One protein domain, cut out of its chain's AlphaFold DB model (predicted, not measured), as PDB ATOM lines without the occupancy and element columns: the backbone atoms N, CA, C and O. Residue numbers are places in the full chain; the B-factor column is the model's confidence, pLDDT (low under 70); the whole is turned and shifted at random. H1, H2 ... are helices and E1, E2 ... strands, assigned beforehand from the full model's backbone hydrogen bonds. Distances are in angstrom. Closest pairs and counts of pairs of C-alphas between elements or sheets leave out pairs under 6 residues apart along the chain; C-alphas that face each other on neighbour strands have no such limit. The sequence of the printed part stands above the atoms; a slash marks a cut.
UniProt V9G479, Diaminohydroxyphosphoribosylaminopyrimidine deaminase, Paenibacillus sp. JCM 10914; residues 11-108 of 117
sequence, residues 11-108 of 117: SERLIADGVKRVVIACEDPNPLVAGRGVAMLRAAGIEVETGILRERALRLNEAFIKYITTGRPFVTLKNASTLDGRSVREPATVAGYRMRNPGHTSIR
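What this domain is: This is residues 11 to 108 of the 117 residues of the protein "Diaminohydroxyphosphoribosylaminopyrimidine deaminase" of Paenibacillus sp. JCM 10914 (UniProt V9G479). A small head at one end, made of the two-stranded sheet E1 E2 with H2 packed over one face of it and H1 packed on H2, is followed by a corner of two helices, H3 and H4, and then by a long arm with little named structure. The arm, residues 71 to 108, runs far out from H4, turns and folds back through the short H5, with residues 100 to 105 standing free. The printed part has 98 residues, with named elements in the order H1 E1 H2 E2 H3 H4 H5; the sheet, in the order E1 E2, is parallel. The class is mostly helix, though only 42 residues, under half, are in named elements. The whole is extended, with a radius of gyration of the C-alphas of 21.7 A and spans of 64 by 26 by 20 A.

Where its parts are: Strand E1 is residues 21 to 24, 10.0 A long, and begins at C-alpha 21 at (173.085, 133.809, 138.124). Strand E2 is residues 47 to 50, 10.2 A long. H2 is residues 36 to 43, 10.5 A long, and H1 is residues 11 to 16, 8.8 A, with C-alpha 11 at (179.264, 140.933, 130.020). H3 is residues 54 to 60, 9.9 A, and H4 is residues 62 to 70, 11.8 A. H5 is residues 97 to 100, 5.3 A, and ends at C-alpha 100 at (144.205, 158.497, 111.390).

How they stand to each other: E1 and E2 are parallel neighbours, 15 degrees between their directions; C-alphas 21 and 47 face each other at 4.6 A. N 22 and O 47 are within hydrogen-bond range at 2.8 A, as are N 49 and O 22 at 3.1 A. E1, H2 and E2 form a strand-helix-strand unit, two parallel neighbour strands with a helix between them along the chain, and its crossover is right-handed. The closest C-alphas of H2 and E2 are those of Arg 42 and Val 48, 6.5 A apart. H1 and H2 touch, closest at the C-alphas of Ser 11 and Gly 37, 5.4 A apart, and run the same way at a shallow tilt of 31 degrees. H3 and H4 are close but not clearly touching, their closest C-alphas, of Leu 58 and Ile 65, being 7.5 A apart; their lines are about perpendicular at 77 degrees. H5 is apart from H4 and from H3. In H1, H2, H3 and H4 every O i to N i+4 pair is within hydrogen-bond range; H5 is too short for such a pair.

The domain as a whole: The two C-alphas farthest apart are those of Gly 45 and Glu 90, at 64.2 A. The printed part has no cut. The links E1 to H2, with 11 residues, and H4 to H5, with 26 residues, are long. The mean pLDDT of the printed part is 79.5, and residues 87 to 108 are under 70.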
ATOM      1  N   SER A  11     178.732 142.167 129.431       85.50
ATOM      2  CA  SER A  11     179.264 140.933 130.020       85.50
ATOM      3  C   SER A  11     180.430 141.185 130.974       85.50
ATOM      4  O   SER A  11     180.473 140.570 132.032       85.50
ATOM      5  N   GLU A  12     181.339 142.109 130.653       86.62
ATOM      6  CA  GLU A  12     182.461 142.455 131.542       86.62
ATOM      7  C   GLU A  12     181.961 143.105 132.830       86.62
ATOM      8  O   GLU A  12     182.446 142.794 133.917       86.62
ATOM      9  N   ARG A  13     180.936 143.956 132.721       88.50
ATOM     10  CA  ARG A  13     180.339 144.604 133.887       88.50
ATOM     11  C   ARG A  13     179.670 143.598 134.824       88.50
ATOM     12  O   ARG A  13     179.873 143.679 136.025       88.50
ATOM     13  N   LEU A  14     178.935 142.625 134.283       88.44
ATOM     14  CA  LEU A  14     178.311 141.563 135.085       88.44
ATOM     15  C   LEU A  14     179.346 140.681 135.802       88.44
ATOM     16  O   LEU A  14     179.101 140.229 136.917       88.44
ATOM     17  N   ILE A  15     180.507 140.452 135.182       89.19
ATOM     18  CA  ILE A  15     181.614 139.723 135.816       89.19
ATOM     19  C   ILE A  15     182.208 140.553 136.958       89.19
ATOM     20  O   ILE A  15     182.390 140.034 138.056       89.19
ATOM     21  N   ALA A  16     182.465 141.843 136.720       88.25
ATOM     22  CA  ALA A  16     182.997 142.753 137.732       88.25
ATOM     23  C   ALA A  16     182.049 142.926 138.933       88.25
ATOM     24  O   ALA A  16     182.507 142.985 140.072       88.25
ATOM     25  N   ASP A  17     180.738 142.958 138.684       89.44
ATOM     26  CA  ASP A  17     179.712 143.086 139.722       89.44
ATOM     27  C   ASP A  17     179.482 141.764 140.499       89.44
ATOM     28  O   ASP A  17     178.749 141.750 141.489       89.44
ATOM     29  N   GLY A  18     180.102 140.646 140.089       88.50
ATOM     30  CA  GLY A  18     180.075 139.378 140.832       88.50
ATOM     31  C   GLY A  18     178.702 138.698 140.877       88.50
ATOM     32  O   GLY A  18     178.325 138.093 141.885       88.50
ATOM     33  N   VAL A  19     177.919 138.819 139.803       91.19
ATOM     34  CA  VAL A  19     176.554 138.276 139.745       91.19
ATOM     35  C   VAL A  19     176.583 136.742 139.785       91.19
ATOM     36  O   VAL A  19     177.349 136.115 139.064       91.19
ATOM     37  N   LYS A  20     175.727 136.119 140.606       90.69
ATOM     38  CA  LYS A  20     175.719 134.652 140.797       90.69
ATOM     39  C   LYS A  20     175.022 133.881 139.675       90.69
ATOM     40  O   LYS A  20     175.462 132.796 139.312       90.69
ATOM     41  N   ARG A  21     173.928 134.440 139.145       92.25
ATOM     42  CA  ARG A  21     173.085 133.809 138.124       92.25
ATOM     43  C   ARG A  21     172.614 134.834 137.103       92.25
ATOM     44  O   ARG A  21     172.139 135.908 137.476       92.25
ATOM     45  N   VAL A  22     172.710 134.483 135.826       92.56
ATOM     46  CA  VAL A  22     172.245 135.283 134.690       92.56
ATOM     47  C   VAL A  22     171.283 134.446 133.856       92.56
ATOM     48  O   VAL A  22     171.588 133.324 133.459       92.56
ATOM     49  N   VAL A  23     170.113 135.011 133.566       92.00
ATOM     50  CA  VAL A  23     169.081 134.374 132.743       92.00
ATOM     51  C   VAL A  23     168.947 135.132 131.428       92.00
ATOM     52  O   VAL A  23     168.662 136.329 131.420       92.00
ATOM     53  N   ILE A  24     169.142 134.434 130.311       91.31
ATOM     54  CA  ILE A  24     169.155 135.007 128.962       91.31
ATOM     55  C   ILE A  24     167.967 134.463 128.173       91.31
ATOM     56  O   ILE A  24     167.845 133.260 127.943       91.31
ATOM     57  N   ALA A  25     167.085 135.352 127.717       90.19
ATOM     58  CA  ALA A  25     165.861 134.936 127.038       90.19
ATOM     59  C   ALA A  25     166.106 134.392 125.619       90.19
ATOM     60  O   ALA A  25     165.561 133.357 125.234       90.19
ATOM     61  N   CYS A  26     166.945 135.069 124.837       86.88
ATOM     62  CA  CYS A  26     167.364 134.628 123.512       86.88
ATOM     63  C   CYS A  26     168.824 135.008 123.261       86.88
ATOM     64  O   CYS A  26     169.276 136.070 123.683       86.88
ATOM     65  N   GLU A  27     169.545 134.140 122.559       85.06
ATOM     66  CA  GLU A  27     170.886 134.445 122.065       85.06
ATOM     67  C   GLU A  27     170.809 135.458 120.915       85.06
ATOM     68  O   GLU A  27     169.833 135.478 120.158       85.06
ATOM     69  N   ASP A  28     171.826 136.311 120.804       84.81
ATOM     70  CA  ASP A  28     171.914 137.297 119.729       84.81
ATOM     71  C   ASP A  28     172.150 136.581 118.382       84.81
ATOM     72  O   ASP A  28     173.134 135.844 118.263       84.81
ATOM     73  N   PRO A  29     171.284 136.774 117.366       80.81
ATOM     74  CA  PRO A  29     171.472 136.192 116.038       80.81
ATOM     75  C   PRO A  29     172.624 136.827 115.245       80.81
ATOM     76  O   PRO A  29     172.938 136.345 114.156       80.81
ATOM     77  N   ASN A  30     173.233 137.915 115.728       81.50
ATOM     78  CA  ASN A  30     174.345 138.565 115.050       81.50
ATOM     79  C   ASN A  30     175.591 137.662 115.054       81.50
ATOM     80  O   ASN A  30     176.172 137.449 116.122       81.50
ATOM     81  N   PRO A  31     176.084 137.204 113.887       74.44
ATOM     82  CA  PRO A  31     177.241 136.312 113.814       74.44
ATOM     83  C   PRO A  31     178.514 136.931 114.402       74.44
ATOM     84  O   PRO A  31     179.407 136.209 114.836       74.44
ATOM     85  N   LEU A  32     178.599 138.263 114.468       73.19
ATOM     86  CA  LEU A  32     179.732 138.944 115.080       73.19
ATOM     87  C   LEU A  32     179.725 138.816 116.603       73.19
ATOM     88  O   LEU A  32     180.791 138.851 117.195       73.19
ATOM     89  N   VAL A  33     178.574 138.708 117.269       76.00
ATOM     90  CA  VAL A  33     178.456 138.761 118.745       76.00
ATOM     91  C   VAL A  33     177.990 137.429 119.341       76.00
ATOM     92  O   VAL A  33     178.251 137.174 120.520       76.00
ATOM     93  N   ALA A  34     177.371 136.571 118.527       74.25
ATOM     94  CA  ALA A  34     176.770 135.305 118.916       74.25
ATOM     95  C   ALA A  34     177.657 134.510 119.887       74.25
ATOM     96  O   ALA A  34     178.810 134.183 119.604       74.25
ATOM     97  N   GLY A  35     177.119 134.244 121.076       77.50
ATOM     98  CA  GLY A  35     177.737 133.383 122.084       77.50
ATOM     99  C   GLY A  35     178.944 133.955 122.837       77.50
ATOM    100  O   GLY A  35     179.265 133.426 123.900       77.50
ATOM    101  N   ARG A  36     179.582 135.047 122.385       84.25
ATOM    102  CA  ARG A  36     180.797 135.582 123.041       84.25
ATOM    103  C   ARG A  36     180.534 136.022 124.481       84.25
ATOM    104  O   ARG A  36     181.254 135.615 125.387       84.25
ATOM    105  N   GLY A  37     179.458 136.774 124.710       85.50
ATOM    106  CA  GLY A  37     179.073 137.207 126.059       85.50
ATOM    107  C   GLY A  37     178.699 136.039 126.980       85.50
ATOM    108  O   GLY A  37     179.098 136.018 128.139       85.50
ATOM    109  N   VAL A  38     177.995 135.029 126.454       87.75
ATOM    110  CA  VAL A  38     177.608 133.821 127.207       87.75
ATOM    111  C   VAL A  38     178.841 133.015 127.614       87.75
ATOM    112  O   VAL A  38     178.945 132.587 128.762       87.75
ATOM    113  N   ALA A  39     179.786 132.836 126.688       88.50
ATOM    114  CA  ALA A  39     181.038 132.137 126.948       88.50
ATOM    115  C   ALA A  39     181.873 132.852 128.020       88.50
ATOM    116  O   ALA A  39     182.366 132.194 128.932       88.50
ATOM    117  N   MET A  40     181.966 134.186 127.966       89.12
ATOM    118  CA  MET A  40     182.667 134.980 128.985       89.12
ATOM    119  C   MET A  40     182.052 134.811 130.379       89.12
ATOM    120  O   MET A  40     182.781 134.598 131.344       89.12
ATOM    121  N   LEU A  41     180.721 134.861 130.490       89.62
ATOM    122  CA  LEU A  41     180.025 134.691 131.771       89.62
ATOM    123  C   LEU A  41     180.243 133.286 132.354       89.62
ATOM    124  O   LEU A  41     180.559 133.151 133.534       89.62
ATOM    125  N   ARG A  42     180.147 132.243 131.520       89.88
ATOM    126  CA  ARG A  42     180.406 130.857 131.947       89.88
ATOM    127  C   ARG A  42     181.863 130.642 132.359       89.88
ATOM    128  O   ARG A  42     182.113 129.973 133.355       89.88
ATOM    129  N   ALA A  43     182.815 131.227 131.631       90.12
ATOM    130  CA  ALA A  43     184.238 131.156 131.965       90.12
ATOM    131  C   ALA A  43     184.565 131.850 133.299       90.12
ATOM    132  O   ALA A  43     185.471 131.421 134.005       90.12
ATOM    133  N   ALA A  44     183.799 132.880 133.668       89.44
ATOM    134  CA  ALA A  44     183.895 133.547 134.964       89.44
ATOM    135  C   ALA A  44     183.221 132.775 136.120       89.44
ATOM    136  O   ALA A  44     183.199 133.269 137.244       89.44
ATOM    137  N   GLY A  45     182.668 131.579 135.869       90.88
ATOM    138  CA  GLY A  45     182.019 130.752 136.892       90.88
ATOM    139  C   GLY A  45     180.597 131.187 137.259       90.88
ATOM    140  O   GLY A  45     180.076 130.760 138.286       90.88
ATOM    141  N   ILE A  46     179.965 132.030 136.438       91.94
ATOM    142  CA  ILE A  46     178.587 132.486 136.643       91.94
ATOM    143  C   ILE A  46     177.618 131.433 136.096       91.94
ATOM    144  O   ILE A  46     177.813 130.900 135.000       91.94
ATOM    145  N   GLU A  47     176.539 131.158 136.830       92.75
ATOM    146  CA  GLU A  47     175.468 130.280 136.362       92.75
ATOM    147  C   GLU A  47     174.670 130.979 135.248       92.75
ATOM    148  O   GLU A  47     174.087 132.043 135.466       92.75
ATOM    149  N   VAL A  48     174.649 130.398 134.043       92.94
ATOM    150  CA  VAL A  48     173.964 130.986 132.879       92.94
ATOM    151  C   VAL A  48     172.915 130.038 132.316       92.94
ATOM    152  O   VAL A  48     173.253 129.027 131.691       92.94
ATOM    153  N   GLU A  49     171.651 130.430 132.444       92.69
ATOM    154  CA  GLU A  49     170.508 129.754 131.828       92.69
ATOM    155  C   GLU A  49     170.046 130.506 130.579       92.69
ATOM    156  O   GLU A  49     169.868 131.727 130.604       92.69
ATOM    157  N   THR A  50     169.828 129.782 129.479       89.38
ATOM    158  CA  THR A  50     169.383 130.352 128.202       89.38
ATOM    159  C   THR A  50     168.032 129.778 127.771       89.38
ATOM    160  O   THR A  50     167.669 128.657 128.121       89.38
ATOM    161  N   GLY A  51     167.263 130.550 126.999       84.81
ATOM    162  CA  GLY A  51     166.030 130.081 126.351       84.81
ATOM    163  C   GLY A  51     164.737 130.303 127.144       84.81
ATOM    164  O   GLY A  51     163.653 129.972 126.654       84.81
ATOM    165  N   ILE A  52     164.809 130.913 128.330       90.62
ATOM    166  CA  ILE A  52     163.624 131.230 129.136       90.62
ATOM    167  C   ILE A  52     162.785 132.299 128.422       90.62
ATOM    168  O   ILE A  52     163.256 133.393 128.133       90.62
ATOM    169  N   LEU A  53     161.515 131.985 128.134       90.69
ATOM    170  CA  LEU A  53     160.591 132.854 127.386       90.69
ATOM    171  C   LEU A  53     161.106 133.277 125.996       90.69
ATOM    172  O   LEU A  53     160.707 134.332 125.487       90.69
ATOM    173  N   ARG A  54     161.933 132.439 125.355       89.81
ATOM    174  CA  ARG A  54     162.544 132.709 124.044       89.81
ATOM    175  C   ARG A  54     161.554 133.258 123.023       89.81
ATOM    176  O   ARG A  54     161.813 134.289 122.420       89.81
ATOM    177  N   GLU A  55     160.392 132.629 122.859       89.31
ATOM    178  CA  GLU A  55     159.387 133.074 121.883       89.31
ATOM    179  C   GLU A  55     158.891 134.505 122.123       89.31
ATOM    180  O   GLU A  55     158.683 135.262 121.175       89.31
ATOM    181  N   ARG A  56     158.715 134.904 123.390       89.81
ATOM    182  CA  ARG A  56     158.281 136.267 123.731       89.81
ATOM    183  C   ARG A  56     159.387 137.274 123.418       89.81
ATOM    184  O   ARG A  56     159.087 138.337 122.885       89.81
ATOM    185  N   ALA A  57     160.643 136.917 123.688       89.75
ATOM    186  CA  ALA A  57     161.802 137.747 123.366       89.75
ATOM    187  C   ALA A  57     162.020 137.895 121.850       89.75
ATOM    188  O   ALA A  57     162.326 138.992 121.380       89.75
ATOM    189  N   LEU A  58     161.790 136.826 121.077       88.75
ATOM    190  CA  LEU A  58     161.836 136.873 119.614       88.75
ATOM    191  C   LEU A  58     160.747 137.788 119.047       88.75
ATOM    192  O   LEU A  58     161.042 138.616 118.192       88.75
ATOM    193  N   ARG A  59     159.506 137.687 119.547       88.94
ATOM    194  CA  ARG A  59     158.412 138.581 119.122       88.94
ATOM    195  C   ARG A  59     158.685 140.045 119.460       88.94
ATOM    196  O   ARG A  59     158.359 140.918 118.667       88.94
ATOM    197  N   LEU A  60     159.300 140.320 120.612       89.25
ATOM    198  CA  LEU A  60     159.656 141.685 121.007       89.25
ATOM    199  C   LEU A  60     160.641 142.334 120.022       89.25
ATOM    200  O   LEU A  60     160.526 143.521 119.734       89.25
ATOM    201  N   ASN A  61     161.586 141.551 119.494       89.25
ATOM    202  CA  ASN A  61     162.664 142.028 118.628       89.25
ATOM    203  C   ASN A  61     162.519 141.567 117.172       89.25
ATOM    204  O   ASN A  61     163.507 141.526 116.440       89.25
ATOM    205  N   GLU A  62     161.309 141.226 116.727       88.75
ATOM    206  CA  GLU A  62     161.072 140.605 115.418       88.75
ATOM    207  C   GLU A  62     161.668 141.425 114.261       88.75
ATOM    208  O   GLU A  62     162.327 140.877 113.374       88.75
ATOM    209  N   ALA A  63     161.526 142.754 114.315       87.56
ATOM    210  CA  ALA A  63     162.075 143.656 113.308       87.56
ATOM    211  C   ALA A  63     163.614 143.647 113.261       87.56
ATOM    212  O   ALA A  63     164.202 143.599 112.180       87.56
ATOM    213  N   PHE A  64     164.263 143.651 114.428       87.38
ATOM    214  CA  PHE A  64     165.721 143.579 114.547       87.38
ATOM    215  C   PHE A  64     166.247 142.224 114.064       87.38
ATOM    216  O   PHE A  64     167.156 142.161 113.239       87.38
ATOM    217  N   ILE A  65     165.625 141.135 114.518       89.50
ATOM    218  CA  ILE A  65     166.030 139.771 114.175       89.50
ATOM    219  C   ILE A  65     165.880 139.536 112.672       89.50
ATOM    220  O   ILE A  65     166.787 138.979 112.054       89.50
ATOM    221  N   LYS A  66     164.787 140.008 112.055       88.06
ATOM    222  CA  LYS A  66     164.589 139.967 110.596       88.06
ATOM    223  C   LYS A  66     165.754 140.631 109.864       88.06
ATOM    224  O   LYS A  66     166.308 140.029 108.944       88.06
ATOM    225  N   TYR A  67     166.126 141.839 110.280       89.94
ATOM    226  CA  TYR A  67     167.203 142.595 109.652       89.94
ATOM    227  C   TYR A  67     168.555 141.892 109.782       89.94
ATOM    228  O   TYR A  67     169.231 141.689 108.778       89.94
ATOM    229  N   ILE A  68     168.915 141.450 110.987       88.50
ATOM    230  CA  ILE A  68     170.207 140.802 111.242       88.50
ATOM    231  C   ILE A  68     170.325 139.446 110.539       88.50
ATOM    232  O   ILE A  68     171.377 139.132 109.992       88.50
ATOM    233  N   THR A  69     169.254 138.650 110.508       87.50
ATOM    234  CA  THR A  69     169.289 137.303 109.908       87.50
ATOM    235  C   THR A  69     169.201 137.314 108.386       87.50
ATOM    236  O   THR A  69     169.803 136.465 107.737       87.50
ATOM    237  N   THR A  70     168.441 138.244 107.799       88.12
ATOM    238  CA  THR A  70     168.166 138.239 106.350       88.12
ATOM    239  C   THR A  70     168.843 139.372 105.585       88.12
ATOM    240  O   THR A  70     168.798 139.380 104.356       88.12
ATOM    241  N   GLY A  71     169.409 140.364 106.279       88.06
ATOM    242  CA  GLY A  71     169.905 141.605 105.677       88.06
ATOM    243  C   GLY A  71     168.803 142.487 105.077       88.06
ATOM    244  O   GLY A  71     169.102 143.480 104.417       88.06
ATOM    245  N   ARG A  72     167.523 142.131 105.258       87.44
ATOM    246  CA  ARG A  72     166.370 142.834 104.679       87.44
ATOM    247  C   ARG A  72     165.573 143.558 105.763       87.44
ATOM    248  O   ARG A  72     165.388 143.007 106.849       87.44
ATOM    249  N   PRO A  73     165.053 144.764 105.483       87.06
ATOM    250  CA  PRO A  73     164.252 145.495 106.454       87.06
ATOM    251  C   PRO A  73     162.955 144.748 106.779       87.06
ATOM    252  O   PRO A  73     162.360 144.077 105.932       87.06
ATOM    253  N   PHE A  74     162.491 144.899 108.017       85.31
ATOM    254  CA  PHE A  74     161.151 144.481 108.408       85.31
ATOM    255  C   PHE A  74     160.144 145.530 107.934       85.31
ATOM    256  O   PHE A  74     160.185 146.679 108.371       85.31
ATOM    257  N   VAL A  75     159.264 145.146 107.008       85.00
ATOM    258  CA  VAL A  75     158.331 146.066 106.349       85.00
ATOM    259  C   VAL A  75     156.908 145.770 106.796       85.00
ATOM    260  O   VAL A  75     156.427 144.646 106.673       85.00
ATOM    261  N   THR A  76     156.213 146.803 107.266       81.56
ATOM    262  CA  THR A  76     154.779 146.752 107.563       81.56
ATOM    263  C   THR A  76     154.029 147.643 106.582       81.56
ATOM    264  O   THR A  76     154.228 148.858 106.561       81.56
ATOM    265  N   LEU A  77     153.146 147.050 105.775       81.12
ATOM    266  CA  LEU A  77     152.256 147.790 104.883       81.12
ATOM    267  C   LEU A  77     150.937 148.088 105.604       81.12
ATOM    268  O   LEU A  77     150.190 147.175 105.946       81.12
ATOM    269  N   LYS A  78     150.627 149.372 105.798       80.19
ATOM    270  CA  LYS A  78     149.304 149.824 106.249       80.19
ATOM    271  C   LYS A  78     148.508 150.305 105.036       80.19
ATOM    272  O   LYS A  78     148.877 151.307 104.433       80.19
ATOM    273  N   ASN A  79     147.411 149.620 104.715       78.62
ATOM    274  CA  ASN A  79     146.457 150.036 103.684       78.62
ATOM    275  C   ASN A  79     145.090 150.347 104.314       78.62
ATOM    276  O   ASN A  79     144.703 149.723 105.302       78.62
ATOM    277  N   ALA A  80     144.375 151.313 103.743       77.88
ATOM    278  CA  ALA A  80     142.980 151.594 104.050       77.88
ATOM    279  C   ALA A  80     142.181 151.505 102.744       77.88
ATOM    280  O   ALA A  80     142.459 152.239 101.795       77.88
ATOM    281  N   SER A  81     141.202 150.606 102.702       81.19
ATOM    282  CA  SER A  81     140.344 150.363 101.542       81.19
ATOM    283  C   SER A  81     138.874 150.327 101.953       81.19
ATOM    284  O   SER A  81     138.543 150.079 103.113       81.19
ATOM    285  N   THR A  82     137.991 150.566 100.988       79.12
ATOM    286  CA  THR A  82     136.551 150.281 101.123       79.12
ATOM    287  C   THR A  82     136.297 148.777 101.297       79.12
ATOM    288  O   THR A  82     137.199 147.967 101.069       79.12
ATOM    289  N   LEU A  83     135.067 148.399 101.678       80.94
ATOM    290  CA  LEU A  83     134.651 146.991 101.780       80.94
ATOM    291  C   LEU A  83     134.839 146.243 100.449       80.94
ATOM    292  O   LEU A  83     135.288 145.104 100.449       80.94
ATOM    293  N   ASP A  84     134.613 146.931  99.328       80.69
ATOM    294  CA  ASP A  84     134.818 146.405  97.972       80.69
ATOM    295  C   ASP A  84     136.301 146.382  97.540       80.69
ATOM    296  O   ASP A  84     136.615 146.223  96.359       80.69
ATOM    297  N   GLY A  85     137.240 146.615  98.464       75.44
ATOM    298  CA  GLY A  85     138.682 146.581  98.205       75.44
ATOM    299  C   GLY A  85     139.226 147.775  97.415       75.44
ATOM    300  O   GLY A  85     140.408 147.794  97.072       75.44
ATOM    301  N   ARG A  86     138.412 148.802  97.134       74.12
ATOM    302  CA  ARG A  86     138.861 149.996  96.401       74.12
ATOM    303  C   ARG A  86     139.612 150.953  97.320       74.12
ATOM    304  O   ARG A  86     139.099 151.324  98.381       74.12
ATOM    305  N   SER A  87     140.779 151.406  96.872       69.38
ATOM    306  CA  SER A  87     141.495 152.545  97.451       69.38
ATOM    307  C   SER A  87     141.023 153.830  96.772       69.38
ATOM    308  O   SER A  87     141.033 153.932  95.547       69.38
ATOM    309  N   VAL A  88     140.585 154.815  97.554       65.75
ATOM    310  CA  VAL A  88     140.195 156.129  97.020       65.75
ATOM    311  C   VAL A  88     141.415 157.020  96.817       65.75
ATOM    312  O   VAL A  88     142.359 157.004  97.605       65.75
ATOM    313  N   ARG A  89     141.368 157.838  95.762       55.59
ATOM    314  CA  ARG A  89     142.379 158.859  95.460       55.59
ATOM    315  C   ARG A  89     142.342 160.030  96.448       55.59
ATOM    316  O   ARG A  89     143.347 160.712  96.612       55.59
ATOM    317  N   GLU A  90     141.205 160.244  97.109       56.75
ATOM    318  CA  GLU A  90     141.003 161.346  98.044       56.75
ATOM    319  C   GLU A  90     140.999 160.841  99.500       56.75
ATOM    320  O   GLU A  90     140.175 160.001  99.867       56.75
ATOM    321  N   PRO A  91     141.913 161.320 100.361       54.88
ATOM    322  CA  PRO A  91     142.166 160.736 101.683       54.88
ATOM    323  C   PRO A  91     141.033 160.936 102.704       54.88
ATOM    324  O   PRO A  91     141.113 160.407 103.814       54.88
ATOM    325  N   ALA A  92     139.995 161.704 102.370       53.31
ATOM    326  CA  ALA A  92     138.954 162.096 103.313       53.31
ATOM    327  C   ALA A  92     137.892 161.009 103.566       53.31
ATOM    328  O   ALA A  92     137.282 161.020 104.634       53.31
ATOM    329  N   THR A  93     137.688 160.061 102.643       56.53
ATOM    330  CA  THR A  93     136.431 159.281 102.618       56.53
ATOM    331  C   THR A  93     136.551 157.827 103.081       56.53
ATOM    332  O   THR A  93     135.560 157.254 103.520       56.53
ATOM    333  N   VAL A  94     137.739 157.208 103.023       57.44
ATOM    334  CA  VAL A  94     137.896 155.762 103.320       57.44
ATOM    335  C   VAL A  94     138.335 155.458 104.751       57.44
ATOM    336  O   VAL A  94     138.044 154.385 105.269       57.44
ATOM    337  N   ALA A  95     138.987 156.401 105.428       58.31
ATOM    338  CA  ALA A  95     139.466 156.212 106.793       58.31
ATOM    339  C   ALA A  95     138.777 157.194 107.753       58.31
ATOM    340  O   ALA A  95     139.041 158.398 107.736       58.31
ATOM    341  N   GLY A  96     137.930 156.676 108.650       57.44
ATOM    342  CA  GLY A  96     137.374 157.464 109.754       57.44
ATOM    343  C   GLY A  96     138.476 158.080 110.635       57.44
ATOM    344  O   GLY A  96     139.602 157.580 110.689       57.44
ATOM    345  N   TYR A  97     138.167 159.165 111.358       56.78
ATOM    346  CA  TYR A  97     139.113 159.904 112.225       56.78
ATOM    347  C   TYR A  97     139.934 158.990 113.163       56.78
ATOM    348  O   TYR A  97     141.135 159.179 113.335       56.78
ATOM    349  N   ARG A  98     139.329 157.903 113.663       54.91
ATOM    350  CA  ARG A  98     139.972 156.905 114.535       54.91
ATOM    351  C   ARG A  98     141.168 156.178 113.892       54.91
ATOM    352  O   ARG A  98     142.143 155.914 114.585       54.91
ATOM    353  N   MET A  99     141.138 155.913 112.581       57.44
ATOM    354  CA  MET A  99     142.208 155.203 111.852       57.44
ATOM    355  C   MET A  99     143.418 156.108 111.532       57.44
ATOM    356  O   MET A  99     144.518 155.612 111.241       57.44
ATOM    357  N   ARG A 100     143.205 157.434 111.598       59.81
ATOM    358  CA  ARG A 100     144.205 158.497 111.390       59.81
ATOM    359  C   ARG A 100     144.927 158.911 112.675       59.81
ATOM    360  O   ARG A 100     145.971 159.548 112.587       59.81
ATOM    361  N   ASN A 101     144.418 158.533 113.850       53.00
ATOM    362  CA  ASN A 101     145.060 158.894 115.108       53.00
ATOM    363  C   ASN A 101     146.460 158.254 115.229       53.00
ATOM    364  O   ASN A 101     146.594 157.037 115.066       53.00
ATOM    365  N   PRO A 102     147.500 159.025 115.605       51.03
ATOM    366  CA  PRO A 102     148.877 158.537 115.775       51.03
ATOM    367  C   PRO A 102     149.056 157.569 116.964       51.03
ATOM    368  O   PRO A 102     150.148 157.056 117.207       51.03
ATOM    369  N   GLY A 103     147.979 157.293 117.708       48.75
ATOM    370  CA  GLY A 103     147.896 156.200 118.678       48.75
ATOM    371  C   GLY A 103     147.744 154.811 118.049       48.75
ATOM    372  O   GLY A 103     147.857 153.824 118.768       48.75
ATOM    373  N   HIS A 104     147.517 154.702 116.732       54.28
ATOM    374  CA  HIS A 104     147.535 153.413 116.039       54.28
ATOM    375  C   HIS A 104     148.938 152.793 116.127       54.28
ATOM    376  O   HIS A 104     149.890 153.258 115.496       54.28
ATOM    377  N   THR A 105     149.040 151.711 116.899       51.16
ATOM    378  CA  THR A 105     150.273 150.992 117.256       51.16
ATOM    379  C   THR A 105     151.151 150.634 116.051       51.16
ATOM    380  O   THR A 105     152.371 150.584 116.166       51.16
ATOM    381  N   SER A 106     150.546 150.461 114.873       51.44
ATOM    382  CA  SER A 106     151.191 149.981 113.648       51.44
ATOM    383  C   SER A 106     152.250 150.912 113.035       51.44
ATOM    384  O   SER A 106     153.007 150.453 112.193       51.44
ATOM    385  N   ILE A 107     152.300 152.205 113.387       53.56
ATOM    386  CA  ILE A 107     153.265 153.164 112.789       53.56
ATOM    387  C   ILE A 107     154.406 153.517 113.763       53.56
ATOM    388  O   ILE A 107     155.452 154.000 113.344       53.56
ATOM    389  N   ARG A 108     154.256 153.227 115.063       47.19
ATOM    390  CA  ARG A 108     155.214 153.651 116.105       47.19
ATOM    391  C   ARG A 108     156.582 152.964 116.036       47.19
ATOM    392  O   ARG A 108     157.538 153.501 116.576       47.19
TER     393      ARG A 108